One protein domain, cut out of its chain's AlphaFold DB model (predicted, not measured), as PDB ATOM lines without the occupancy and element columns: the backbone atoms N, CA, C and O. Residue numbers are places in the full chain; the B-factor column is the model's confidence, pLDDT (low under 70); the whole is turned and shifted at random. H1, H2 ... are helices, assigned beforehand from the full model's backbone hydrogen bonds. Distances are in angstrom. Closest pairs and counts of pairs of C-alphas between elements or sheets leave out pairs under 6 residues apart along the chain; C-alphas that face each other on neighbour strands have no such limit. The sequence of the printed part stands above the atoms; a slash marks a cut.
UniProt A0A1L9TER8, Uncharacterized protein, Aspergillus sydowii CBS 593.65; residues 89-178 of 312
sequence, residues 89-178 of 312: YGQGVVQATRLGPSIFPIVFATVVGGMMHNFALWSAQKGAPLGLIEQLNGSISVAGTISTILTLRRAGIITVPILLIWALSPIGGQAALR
ATOM      1  N   TYR A  89      21.509  16.717  21.407       76.50
ATOM      2  CA  TYR A  89      22.833  17.328  21.319       76.50
ATOM      3  C   TYR A  89      23.101  18.316  22.468       76.50
ATOM      4  O   TYR A  89      24.181  18.306  23.065       76.50
ATOM      5  N   GLY A  90      22.109  19.141  22.817       77.44
ATOM      6  CA  GLY A  90      22.195  20.095  23.923       77.44
ATOM      7  C   GLY A  90      22.439  19.406  25.265       77.44
ATOM      8  O   GLY A  90      23.283  19.855  26.041       77.44
ATOM      9  N   GLN A  91      21.801  18.256  25.500       80.81
ATOM     10  CA  GLN A  91      22.035  17.459  26.709       80.81
ATOM     11  C   GLN A  91      23.489  16.993  26.823       80.81
ATOM     12  O   GLN A  91      24.075  17.081  27.904       80.81
ATOM     13  N   GLY A  92      24.092  16.549  25.715       83.19
ATOM     14  CA  GLY A  92      25.501  16.150  25.681       83.19
ATOM     15  C   GLY A  92      26.440  17.302  26.048       83.19
ATOM     16  O   GLY A  92      27.348  17.134  26.865       83.19
ATOM     17  N   VAL A  93      26.179  18.499  25.517       83.44
ATOM     18  CA  VAL A  93      26.961  19.707  25.824       83.44
ATOM     19  C   VAL A  93      26.781  20.135  27.286       83.44
ATOM     20  O   VAL A  93      27.762  20.438  27.967       83.44
ATOM     21  N   VAL A  94      25.555  20.102  27.814       83.44
ATOM     22  CA  VAL A  94      25.269  20.423  29.224       83.44
ATOM     23  C   VAL A  94      25.952  19.428  30.167       83.44
ATOM     24  O   VAL A  94      26.539  19.833  31.174       83.44
ATOM     25  N   GLN A  95      25.930  18.132  29.845       84.00
ATOM     26  CA  GLN A  95      26.618  17.105  30.629       84.00
ATOM     27  C   GLN A  95      28.140  17.273  30.586       84.00
ATOM     28  O   GLN A  95      28.785  17.181  31.632       84.00
ATOM     29  N   ALA A  96      28.712  17.583  29.421       84.06
ATOM     30  CA  ALA A  96      30.144  17.841  29.285       84.06
ATOM     31  C   ALA A  96      30.594  19.050  30.126       84.06
ATOM     32  O   ALA A  96      31.614  18.985  30.816       84.06
ATOM     33  N   THR A  97      29.801  20.122  30.159       85.38
ATOM     34  CA  THR A  97      30.100  21.335  30.940       85.38
ATOM     35  C   THR A  97      30.160  21.079  32.447       85.38
ATOM     36  O   THR A  97      30.952  21.714  33.148       85.38
ATOM     37  N   ARG A  98      29.425  20.083  32.965       85.00
ATOM     38  CA  ARG A  98      29.504  19.680  34.386       85.00
ATOM     39  C   ARG A  98      30.881  19.147  34.784       85.00
ATOM     40  O   ARG A  98      31.230  19.203  35.960       85.00
ATOM     41  N   LEU A  99      31.672  18.657  33.830       87.69
ATOM     42  CA  LEU A  99      33.039  18.194  34.077       87.69
ATOM     43  C   LEU A  99      34.054  19.349  34.112       87.69
ATOM     44  O   LEU A  99      35.167  19.158  34.609       87.69
ATOM     45  N   GLY A 100      33.678  20.551  33.656       85.88
ATOM     46  CA  GLY A 100      34.538  21.738  33.591       85.88
ATOM     47  C   GLY A 100      35.296  22.050  34.892       85.88
ATOM     48  O   GLY A 100      36.527  22.137  34.850       85.88
ATOM     49  N   PRO A 101      34.627  22.114  36.062       88.88
ATOM     50  CA  PRO A 101      35.281  22.363  37.350       88.88
ATOM     51  C   PRO A 101      36.302  21.299  37.776       88.88
ATOM     52  O   PRO A 101      37.145  21.578  38.622       88.88
ATOM     53  N   SER A 102      36.238  20.090  37.212       89.50
ATOM     54  CA  SER A 102      37.171  19.000  37.531       89.50
ATOM     55  C   SER A 102      38.366  18.951  36.579       89.50
ATOM     56  O   SER A 102      39.500  18.772  37.015       89.50
ATOM     57  N   ILE A 103      38.130  19.169  35.285       89.38
ATOM     58  CA  ILE A 103      39.163  19.085  34.249       89.38
ATOM     59  C   ILE A 103      40.062  20.324  34.292       89.38
ATOM     60  O   ILE A 103      41.284  20.210  34.163       89.38
ATOM     61  N   PHE A 104      39.477  21.505  34.512       90.38
ATOM     62  CA  PHE A 104      40.212  22.765  34.460       90.38
ATOM     63  C   PHE A 104      41.359  22.843  35.488       90.38
ATOM     64  O   PHE A 104      42.487  23.105  35.065       90.38
ATOM     65  N   PRO A 105      41.164  22.547  36.793       90.12
ATOM     66  CA  PRO A 105      42.256  22.586  37.769       90.12
ATOM     67  C   PRO A 105      43.391  21.606  37.470       90.12
ATOM     68  O   PRO A 105      44.549  21.915  37.750       90.12
ATOM     69  N   ILE A 106      43.077  20.442  36.889       91.19
ATOM     70  CA  ILE A 106      44.069  19.416  36.540       91.19
ATOM     71  C   ILE A 106      44.987  19.939  35.435       91.19
ATOM     72  O   ILE A 106      46.207  19.936  35.593       91.19
ATOM     73  N   VAL A 107      44.407  20.433  34.339       92.69
ATOM     74  CA  VAL A 107      45.174  20.984  33.210       92.69
ATOM     75  C   VAL A 107      45.914  22.260  33.617       92.69
ATOM     76  O   VAL A 107      47.069  22.463  33.247       92.69
ATOM     77  N   PHE A 108      45.289  23.113  34.426       93.19
ATOM     78  CA  PHE A 108      45.927  24.316  34.947       93.19
ATOM     79  C   PHE A 108      47.172  23.984  35.784       93.19
ATOM     80  O   PHE A 108      48.234  24.575  35.582       93.19
ATOM     81  N   ALA A 109      47.060  23.021  36.703       92.88
ATOM     82  CA  ALA A 109      48.153  22.645  37.593       92.88
ATOM     83  C   ALA A 109      49.354  22.063  36.833       92.88
ATOM     84  O   ALA A 109      50.492  22.365  37.192       92.88
ATOM     85  N   THR A 110      49.126  21.271  35.779       93.88
ATOM     86  CA  THR A 110      50.224  20.709  34.975       93.88
ATOM     87  C   THR A 110      50.976  21.794  34.206       93.88
ATOM     88  O   THR A 110      52.209  21.801  34.209       93.88
ATOM     89  N   VAL A 111      50.262  22.752  33.610       94.56
ATOM     90  CA  VAL A 111      50.869  23.857  32.852       94.56
ATOM     91  C   VAL A 111      51.615  24.822  33.776       94.56
ATOM     92  O   VAL A 111      52.793  25.113  33.553       94.56
ATOM     93  N   VAL A 112      50.961  25.301  34.838       93.75
ATOM     94  CA  VAL A 112      51.546  26.292  35.753       93.75
ATOM     95  C   VAL A 112      52.666  25.695  36.599       93.75
ATOM     96  O   VAL A 112      53.698  26.340  36.773       93.75
ATOM     97  N   GLY A 113      52.520  24.453  37.068       91.69
ATOM     98  CA  GLY A 113      53.585  23.758  37.791       91.69
ATOM     99  C   GLY A 113      54.839  23.574  36.930       91.69
ATOM    100  O   GLY A 113      55.948  23.865  37.384       91.69
ATOM    101  N   GLY A 114      54.669  23.188  35.658       91.94
ATOM    102  CA  GLY A 114      55.773  23.093  34.697       91.94
ATOM    103  C   GLY A 114      56.435  24.444  34.414       91.94
ATOM    104  O   GLY A 114      57.664  24.546  34.393       91.94
ATOM    105  N   MET A 115      55.635  25.505  34.264       92.88
ATOM    106  CA  MET A 115      56.143  26.869  34.102       92.88
ATOM    107  C   MET A 115      56.960  27.317  35.322       92.88
ATOM    108  O   MET A 115      58.061  27.845  35.157       92.88
ATOM    109  N   MET A 116      56.464  27.063  36.537       91.56
ATOM    110  CA  MET A 116      57.151  27.418  37.782       91.56
ATOM    111  C   MET A 116      58.485  26.677  37.925       91.56
ATOM    112  O   MET A 116      59.497  27.290  38.266       91.56
ATOM    113  N   HIS A 117      58.514  25.380  37.603       91.00
ATOM    114  CA  HIS A 117      59.732  24.569  37.628       91.00
ATOM    115  C   HIS A 117      60.798  25.106  36.661       91.00
ATOM    116  O   HIS A 117      61.949  25.323  37.044       91.00
ATOM    117  N   ASN A 118      60.413  25.393  35.414       93.19
ATOM    118  CA  ASN A 118      61.339  25.935  34.417       93.19
ATOM    119  C   ASN A 118      61.841  27.334  34.798       93.19
ATOM    120  O   ASN A 118      63.017  27.647  34.600       93.19
ATOM    121  N   PHE A 119      60.979  28.160  35.395       91.44
ATOM    122  CA  PHE A 119      61.360  29.483  35.880       91.44
ATOM    123  C   PHE A 119      62.323  29.415  37.078       91.44
ATOM    124  O   PHE A 119      63.281  30.192  37.145       91.44
ATOM    125  N   ALA A 120      62.125  28.463  37.994       90.12
ATOM    126  CA  ALA A 120      63.056  28.201  39.093       90.12
ATOM    127  C   ALA A 120      64.434  27.772  38.565       90.12
ATOM    128  O   ALA A 120      65.456  28.298  39.011       90.12
ATOM    129  N   LEU A 121      64.461  26.886  37.563       91.88
ATOM    130  CA  LEU A 121      65.694  26.403  36.940       91.88
ATOM    131  C   LEU A 121      66.456  27.534  36.229       91.88
ATOM    132  O   LEU A 121      67.662  27.693  36.414       91.88
ATOM    133  N   TRP A 122      65.742  28.367  35.469       93.81
ATOM    134  CA  TRP A 122      66.313  29.549  34.819       93.81
ATOM    135  C   TRP A 122      66.852  30.571  35.831       93.81
ATOM    136  O   TRP A 122      67.932  31.134  35.646       93.81
ATOM    137  N   SER A 123      66.130  30.783  36.934       88.62
ATOM    138  CA  SER A 123      66.562  31.689  38.006       88.62
ATOM    139  C   SER A 123      67.827  31.174  38.700       88.62
ATOM    140  O   SER A 123      68.723  31.959  39.014       88.62
ATOM    141  N   ALA A 124      67.950  29.854  38.874       92.19
ATOM    142  CA  ALA A 124      69.151  29.219  39.411       92.19
ATOM    143  C   ALA A 124      70.370  29.417  38.495       92.19
ATOM    144  O   ALA A 124      71.451  29.749  38.976       92.19
ATOM    145  N   GLN A 125      70.189  29.312  37.174       94.56
ATOM    146  CA  GLN A 125      71.263  29.548  36.198       94.56
ATOM    147  C   GLN A 125      71.801  30.985  36.236       94.56
ATOM    148  O   GLN A 125      72.986  31.206  36.001       94.56
ATOM    149  N   LYS A 126      70.951  31.968  36.552       91.75
ATOM    150  CA  LYS A 126      71.341  33.384  36.655       91.75
ATOM    151  C   LYS A 126      71.942  33.783  38.007       91.75
ATOM    152  O   LYS A 126      72.281  34.951  38.180       91.75
ATOM    153  N   GLY A 127      72.073  32.854  38.954       87.81
ATOM    154  CA  GLY A 127      72.600  33.150  40.288       87.81
ATOM    155  C   GLY A 127      71.623  33.928  41.175       87.81
ATOM    156  O   GLY A 127      72.040  34.797  41.938       87.81
ATOM    157  N   ALA A 128      70.319  33.650  41.069       87.44
ATOM    158  CA  ALA A 128      69.314  34.233  41.955       87.44
ATOM    159  C   ALA A 128      69.566  33.868  43.437       87.44
ATOM    160  O   ALA A 128      70.142  32.816  43.728       87.44
ATOM    161  N   PRO A 129      69.117  34.701  44.398       87.44
ATOM    162  CA  PRO A 129      69.257  34.392  45.817       87.44
ATOM    163  C   PRO A 129      68.534  33.085  46.164       87.44
ATOM    164  O   PRO A 129      67.409  32.852  45.719       87.44
ATOM    165  N   LEU A 130      69.160  32.261  47.008       85.06
ATOM    166  CA  LEU A 130      68.679  30.917  47.354       85.06
ATOM    167  C   LEU A 130      67.221  30.910  47.845       85.06
ATOM    168  O   LEU A 130      66.447  30.045  47.450       85.06
ATOM    169  N   GLY A 131      66.822  31.924  48.621       83.06
ATOM    170  CA  GLY A 131      65.453  32.043  49.131       83.06
ATOM    171  C   GLY A 131      64.388  32.237  48.043       83.06
ATOM    172  O   GLY A 131      63.263  31.779  48.207       83.06
ATOM    173  N   LEU A 132      64.731  32.859  46.907       82.50
ATOM    174  CA  LEU A 132      63.812  32.996  45.769       82.50
ATOM    175  C   LEU A 132      63.613  31.645  45.074       82.50
ATOM    176  O   LEU A 132      62.495  31.296  44.705       82.50
ATOM    177  N   ILE A 133      64.685  30.866  44.934       87.25
ATOM    178  CA  ILE A 133      64.640  29.536  44.316       87.25
ATOM    179  C   ILE A 133      63.860  28.563  45.206       87.25
ATOM    180  O   ILE A 133      63.005  27.838  44.705       87.25
ATOM    181  N   GLU A 134      64.100  28.582  46.518       86.62
ATOM    182  CA  GLU A 134      63.366  27.770  47.497       86.62
ATOM    183  C   GLU A 134      61.865  28.086  47.479       86.62
ATOM    184  O   GLU A 134      61.031  27.178  47.444       86.62
ATOM    185  N   GLN A 135      61.514  29.372  47.397       87.00
ATOM    186  CA  GLN A 135      60.127  29.812  47.304       87.00
ATOM    187  C   GLN A 135      59.451  29.365  45.996       87.00
ATOM    188  O   GLN A 135      58.307  28.909  46.030       87.00
ATOM    189  N   LEU A 136      60.133  29.469  44.850       86.44
ATOM    190  CA  LEU A 136      59.598  29.018  43.559       86.44
ATOM    191  C   LEU A 136      59.455  27.493  43.503       86.44
ATOM    192  O   LEU A 136      58.409  26.991  43.099       86.44
ATOM    193  N   ASN A 137      60.480  26.763  43.948       86.88
ATOM    194  CA  ASN A 137      60.500  25.303  43.945       86.88
ATOM    195  C   ASN A 137      59.434  24.719  44.883       86.88
ATOM    196  O   ASN A 137      58.747  23.759  44.541       86.88
ATOM    197  N   GLY A 138      59.224  25.339  46.044       86.56
ATOM    198  CA  GLY A 138      58.141  24.945  46.937       86.56
ATOM    199  C   GLY A 138      56.747  25.333  46.427       86.56
ATOM    200  O   GLY A 138      55.767  24.751  46.875       86.56
ATOM    201  N   SER A 139      56.628  26.238  45.448       88.69
ATOM    202  CA  SER A 139      55.341  26.705  44.899       88.69
ATOM    203  C   SER A 139      54.931  26.033  43.575       88.69
ATOM    204  O   SER A 139      54.042  26.526  42.880       88.69
ATOM    205  N   ILE A 140      55.555  24.902  43.216       90.44
ATOM    206  CA  ILE A 140      55.236  24.116  42.002       90.44
ATOM    207  C   ILE A 140      53.824  23.507  42.056       90.44
ATOM    208  O   ILE A 140      53.215  23.244  41.022       90.44
ATOM    209  N   SER A 141      53.275  23.302  43.254       90.25
ATOM    210  CA  SER A 141      51.908  22.811  43.459       90.25
ATOM    211  C   SER A 141      51.120  23.734  44.387       90.25
ATOM    212  O   SER A 141      51.710  24.482  45.167       90.25
ATOM    213  N   VAL A 142      49.784  23.642  44.363       86.75
ATOM    214  CA  VAL A 142      48.908  24.366  45.309       86.75
ATOM    215  C   VAL A 142      49.282  24.036  46.756       86.75
ATOM    216  O   VAL A 142      49.494  24.934  47.566       86.75
ATOM    217  N   ALA A 143      49.399  22.745  47.082       85.56
ATOM    218  CA  ALA A 143      49.712  22.282  48.433       85.56
ATOM    219  C   ALA A 143      51.114  22.723  48.881       85.56
ATOM    220  O   ALA A 143      51.299  23.142  50.025       85.56
ATOM    221  N   GLY A 144      52.082  22.687  47.960       84.75
ATOM    222  CA  GLY A 144      53.421  23.217  48.190       84.75
ATOM    223  C   GLY A 144      53.394  24.722  48.457       84.75
ATOM    224  O   GLY A 144      53.968  25.168  49.441       84.75
ATOM    225  N   THR A 145      52.636  25.478  47.661       87.19
ATOM    226  CA  THR A 145      52.475  26.934  47.813       87.19
ATOM    227  C   THR A 145      51.861  27.299  49.165       87.19
ATOM    228  O   THR A 145      52.315  28.220  49.834       87.19
ATOM    229  N   ILE A 146      50.840  26.564  49.613       85.00
ATOM    230  CA  ILE A 146      50.246  26.775  50.941       85.00
ATOM    231  C   ILE A 146      51.276  26.466  52.034       85.00
ATOM    232  O   ILE A 146      51.427  27.235  52.983       85.00
ATOM    233  N   SER A 147      52.019  25.368  51.881       84.44
ATOM    234  CA  SER A 147      53.046  24.962  52.843       84.44
ATOM    235  C   SER A 147      54.181  25.983  52.927       84.44
ATOM    236  O   SER A 147      54.587  26.328  54.032       84.44
ATOM    237  N   THR A 148      54.651  26.528  51.801       82.62
ATOM    238  CA  THR A 148      55.696  27.564  51.774       82.62
ATOM    239  C   THR A 148      55.224  28.889  52.353       82.62
ATOM    240  O   THR A 148      55.994  29.546  53.047       82.62
ATOM    241  N   ILE A 149      53.965  29.276  52.133       82.62
ATOM    242  CA  ILE A 149      53.386  30.479  52.747       82.62
ATOM    243  C   ILE A 149      53.323  30.340  54.275       82.62
ATOM    244  O   ILE A 149      53.599  31.303  54.990       82.62
ATOM    245  N   LEU A 150      52.978  29.152  54.785       81.38
ATOM    246  CA  LEU A 150      52.879  28.903  56.226       81.38
ATOM    247  C   LEU A 150      54.252  28.785  56.907       81.38
ATOM    248  O   LEU A 150      54.397  29.205  58.056       81.38
ATOM    249  N   THR A 151      55.259  28.234  56.226       76.38
ATOM    250  CA  THR A 151      56.605  28.038  56.791       76.38
ATOM    251  C   THR A 151      57.487  29.282  56.673       76.38
ATOM    252  O   THR A 151      58.163  29.643  57.642       76.38
ATOM    253  N   LEU A 152      57.453  30.003  55.545       65.31
ATOM    254  CA  LEU A 152      58.143  31.287  55.394       65.31
ATOM    255  C   LEU A 152      57.278  32.400  55.997       65.31
ATOM    256  O   LEU A 152      56.612  33.162  55.302       65.31
ATOM    257  N   ARG A 153      57.372  32.574  57.317       61.59
ATOM    258  CA  ARG A 153      56.747  33.661  58.109       61.59
ATOM    259  C   ARG A 153      57.103  35.094  57.641       61.59
ATOM    260  O   ARG A 153      56.659  36.072  58.237       61.59
ATOM    261  N   ARG A 154      57.911  35.229  56.584       58.59
ATOM    262  CA  ARG A 154      58.278  36.462  55.884       58.59
ATOM    263  C   ARG A 154      57.900  36.311  54.407       58.59
ATOM    264  O   ARG A 154      58.753  36.063  53.561       58.59
ATOM    265  N   ALA A 155      56.606  36.418  54.118       59.19
ATOM    266  CA  ALA A 155      56.071  36.390  52.764       59.19
ATOM    267  C   ALA A 155      56.689  37.535  51.939       59.19
ATOM    268  O   ALA A 155      56.348  38.703  52.120       59.19
ATOM    269  N   GLY A 156      57.659  37.210  51.083       71.44
ATOM    270  CA  GLY A 156      58.242  38.171  50.149       71.44
ATOM    271  C   GLY A 156      57.212  38.617  49.108       71.44
ATOM    272  O   GLY A 156      56.242  37.913  48.862       71.44
ATOM    273  N   ILE A 157      57.449  39.748  48.439       81.31
ATOM    274  CA  ILE A 157      56.552  40.342  47.421       81.31
ATOM    275  C   ILE A 157      56.126  39.331  46.328       81.31
ATOM    276  O   ILE A 157      55.059  39.461  45.739       81.31
ATOM    277  N   ILE A 158      56.927  38.282  46.102       83.81
ATOM    278  CA  ILE A 158      56.703  37.201  45.131       83.81
ATOM    279  C   ILE A 158      55.563  36.241  45.542       83.81
ATOM    280  O   ILE A 158      54.974  35.600  44.677       83.81
ATOM    281  N   THR A 159      55.181  36.144  46.822       84.50
ATOM    282  CA  THR A 159      54.064  35.264  47.234       84.50
ATOM    283  C   THR A 159      52.721  35.735  46.680       84.50
ATOM    284  O   THR A 159      51.890  34.905  46.326       84.50
ATOM    285  N   VAL A 160      52.511  37.049  46.568       87.06
ATOM    286  CA  VAL A 160      51.259  37.651  46.084       87.06
ATOM    287  C   VAL A 160      50.926  37.225  44.646       87.06
ATOM    288  O   VAL A 160      49.834  36.689  44.442       87.06
ATOM    289  N   PRO A 161      51.818  37.388  43.645       89.50
ATOM    290  CA  PRO A 161      51.529  36.942  42.285       89.50
ATOM    291  C   PRO A 161      51.397  35.418  42.180       89.50
ATOM    292  O   PRO A 161      50.571  34.941  41.408       89.50
ATOM    293  N   ILE A 162      52.140  34.647  42.981       89.75
ATOM    294  CA  ILE A 162      52.011  33.182  43.024       89.75
ATOM    295  C   ILE A 162      50.620  32.774  43.535       89.75
ATOM    296  O   ILE A 162      49.983  31.896  42.956       89.75
ATOM    297  N   LEU A 163      50.121  33.429  44.586       88.62
ATOM    298  CA  LEU A 163      48.795  33.165  45.145       88.62
ATOM    299  C   LEU A 163      47.695  33.553  44.149       88.62
ATOM    300  O   LEU A 163      46.770  32.775  43.939       88.62
ATOM    301  N   LEU A 164      47.828  34.703  43.479       90.94
ATOM    302  CA  LEU A 164      46.902  35.107  42.415       90.94
ATOM    303  C   LEU A 164      46.858  34.086  41.279       90.94
ATOM    304  O   LEU A 164      45.771  33.690  40.868       90.94
ATOM    305  N   ILE A 165      48.019  33.614  40.818       92.81
ATOM    306  CA  ILE A 165      48.102  32.559  39.805       92.81
ATOM    307  C   ILE A 165      47.363  31.310  40.290       92.81
ATOM    308  O   ILE A 165      46.483  30.820  39.592       92.81
ATOM    309  N   TRP A 166      47.621  30.821  41.501       91.38
ATOM    310  CA  TRP A 166      46.926  29.631  41.998       91.38
ATOM    311  C   TRP A 166      45.428  29.847  42.260       91.38
ATOM    312  O   TRP A 166      44.656  28.895  42.142       91.38
ATOM    313  N   ALA A 167      44.991  31.080  42.531       91.12
ATOM    314  CA  ALA A 167      43.579  31.438  42.654       91.12
ATOM    315  C   ALA A 167      42.829  31.409  41.307       91.12
ATOM    316  O   ALA A 167      41.615  31.199  41.300       91.12
ATOM    317  N   LEU A 168      43.520  31.535  40.165       89.88
ATOM    318  CA  LEU A 168      42.889  31.364  38.848       89.88
ATOM    319  C   LEU A 168      42.364  29.935  38.631       89.88
ATOM    320  O   LEU A 168      41.407  29.765  37.881       89.88
ATOM    321  N   SER A 169      42.927  28.927  39.307       90.81
ATOM    322  CA  SER A 169      42.490  27.525  39.208       90.81
ATOM    323  C   SER A 169      41.018  27.322  39.626       90.81
ATOM    324  O   SER A 169      40.205  26.924  38.787       90.81
ATOM    325  N   PRO A 170      40.609  27.653  40.870       86.94
ATOM    326  CA  PRO A 170      39.209  27.540  41.279       86.94
ATOM    327  C   PRO A 170      38.285  28.529  40.550       86.94
ATOM    328  O   PRO A 170      37.126  28.202  40.300       86.94
ATOM    329  N   ILE A 171      38.773  29.717  40.172       88.81
ATOM    330  CA  ILE A 171      37.963  30.729  39.472       88.81
ATOM    331  C   ILE A 171      37.624  30.277  38.045       88.81
ATOM    332  O   ILE A 171      36.465  30.351  37.638       88.81
ATOM    333  N   GLY A 172      38.606  29.782  37.290       85.12
ATOM    334  CA  GLY A 172      38.392  29.325  35.917       85.12
ATOM    335  C   GLY A 172      37.550  28.051  35.842       85.12
ATOM    336  O   GLY A 172      36.699  27.936  34.960       85.12
ATOM    337  N   GLY A 173      37.689  27.149  36.822       85.31
ATOM    338  CA  GLY A 173      36.823  25.973  36.941       85.31
ATOM    339  C   GLY A 173      35.354  26.351  37.143       85.31
ATOM    340  O   GLY A 173      34.479  25.790  36.488       85.31
ATOM    341  N   GLN A 174      35.084  27.358  37.979       86.00
ATOM    342  CA  GLN A 174      33.725  27.867  38.194       86.00
ATOM    343  C   GLN A 174      33.185  28.674  37.007       86.00
ATOM    344  O   GLN A 174      31.982  28.655  36.749       86.00
ATOM    345  N   ALA A 175      34.050  29.362  36.258       84.19
ATOM    346  CA  ALA A 175      33.650  30.097  35.061       84.19
ATOM    347  C   ALA A 175      33.185  29.168  33.923       84.19
ATOM    348  O   ALA A 175      32.291  29.547  33.167       84.19
ATOM    349  N   ALA A 176      33.722  27.944  33.834       81.94
ATOM    350  CA  ALA A 176      33.348  26.970  32.803       81.94
ATOM    351  C   ALA A 176      31.847  26.625  32.822       81.94
ATOM    352  O   ALA A 176      31.239  26.466  31.767       81.94
ATOM    353  N   LEU A 177      31.221  26.596  34.004       80.50
ATOM    354  CA  LEU A 177      29.782  26.335  34.143       80.50
ATOM    355  C   LEU A 177      28.905  27.448  33.562       80.50
ATOM    356  O   LEU A 177      27.743  27.209  33.256       80.50
ATOM    357  N   ARG A 178      29.445  28.661  33.415       81.19
ATOM    358  CA  ARG A 178      28.706  29.821  32.900       81.19
ATOM    359  C   ARG A 178      28.816  29.998  31.387       81.19
ATOM    360  O   ARG A 178      28.209  30.919  30.859       81.19
TER     361      ARG A 178
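Overview. This is residues 89 to 178 of the 312 residues of an uncharacterized protein of Aspergillus sydowii CBS 593.65 (UniProt A0A1L9TER8). A loose, rod-like group of helices is built along one long helix, H2: H5 runs back beside the first part of H2, H3 folds back over its last part, and H4 packs on both H3 and H5. H1 lengthens the rod at the end where H2 begins, and packs on no other helix. The printed part has 90 residues with five named helices, H1 to H5 in order along the chain, and no named strand; its class is all helix. It is loose, with a radius of gyration of the C-alphas of 16.3 A, and spans 55 by 26 by 16 A.

Arrangement. H1, residues 89 to 97, and H2, residues 100 to 125, meet only through their link. H3, residues 130 to 138, forms a helical hairpin with H2, at a shallow tilt of 22 degrees, opposite ways. They touch through residues 116 to 124 of H2 alone, the closest C-alphas being those of Ala 120 and Ile 133, 5.6 A apart. H4, residues 142 to 151, forms a hairpin with H3 at a steep tilt of 40 degrees, and the two touch, with the C-alphas of Gly 138 and Gly 144 closest at 5.2 A. H5, residues 159 to 176, forms a hairpin with H4 at a shallow tilt of 31 degrees; they touch through residues 159 to 166 of H5 alone, the C-alphas of Val 142 and Trp 166 being closest at 6.5 A. Residues 169 to 176 of H5 touch residues 100 to 109 of H2 at a shallow tilt of 24 degrees, opposite ways, with the C-alphas of Pro 101 and Gly 173 closest at 3.9 A. H3 and H5 are only just apart, 8.2 A at the closest. In H1, H3 and H4 every O i to N i+4 pair is within hydrogen-bond range; in H2 20 of 22 are, and in H5 12 of 14.

Along the chain. H1 begins at C-alpha 89, (22.833, 17.328, 21.319). H2, the longest helix, runs 37.6 A from C-alpha 100 at (34.538, 21.738, 33.591) to C-alpha 125 at (71.263, 29.548, 36.198). H5 is 26.6 A long and ends at C-alpha 176, (33.348, 26.970, 32.803), with a kink of 26 degrees near residue 170.

Size, cuts and confidence. The two C-alphas farthest apart, those of Tyr 89 and Gly 127, are 55.6 A apart. The printed part has no cut. The links H1 to H2, H2 to H3 and H3 to H4 are tight; H4 to H5, with 7 residues between, is short. The mean pLDDT of the printed part is 86.1, and residues 152 to 155 are under 70.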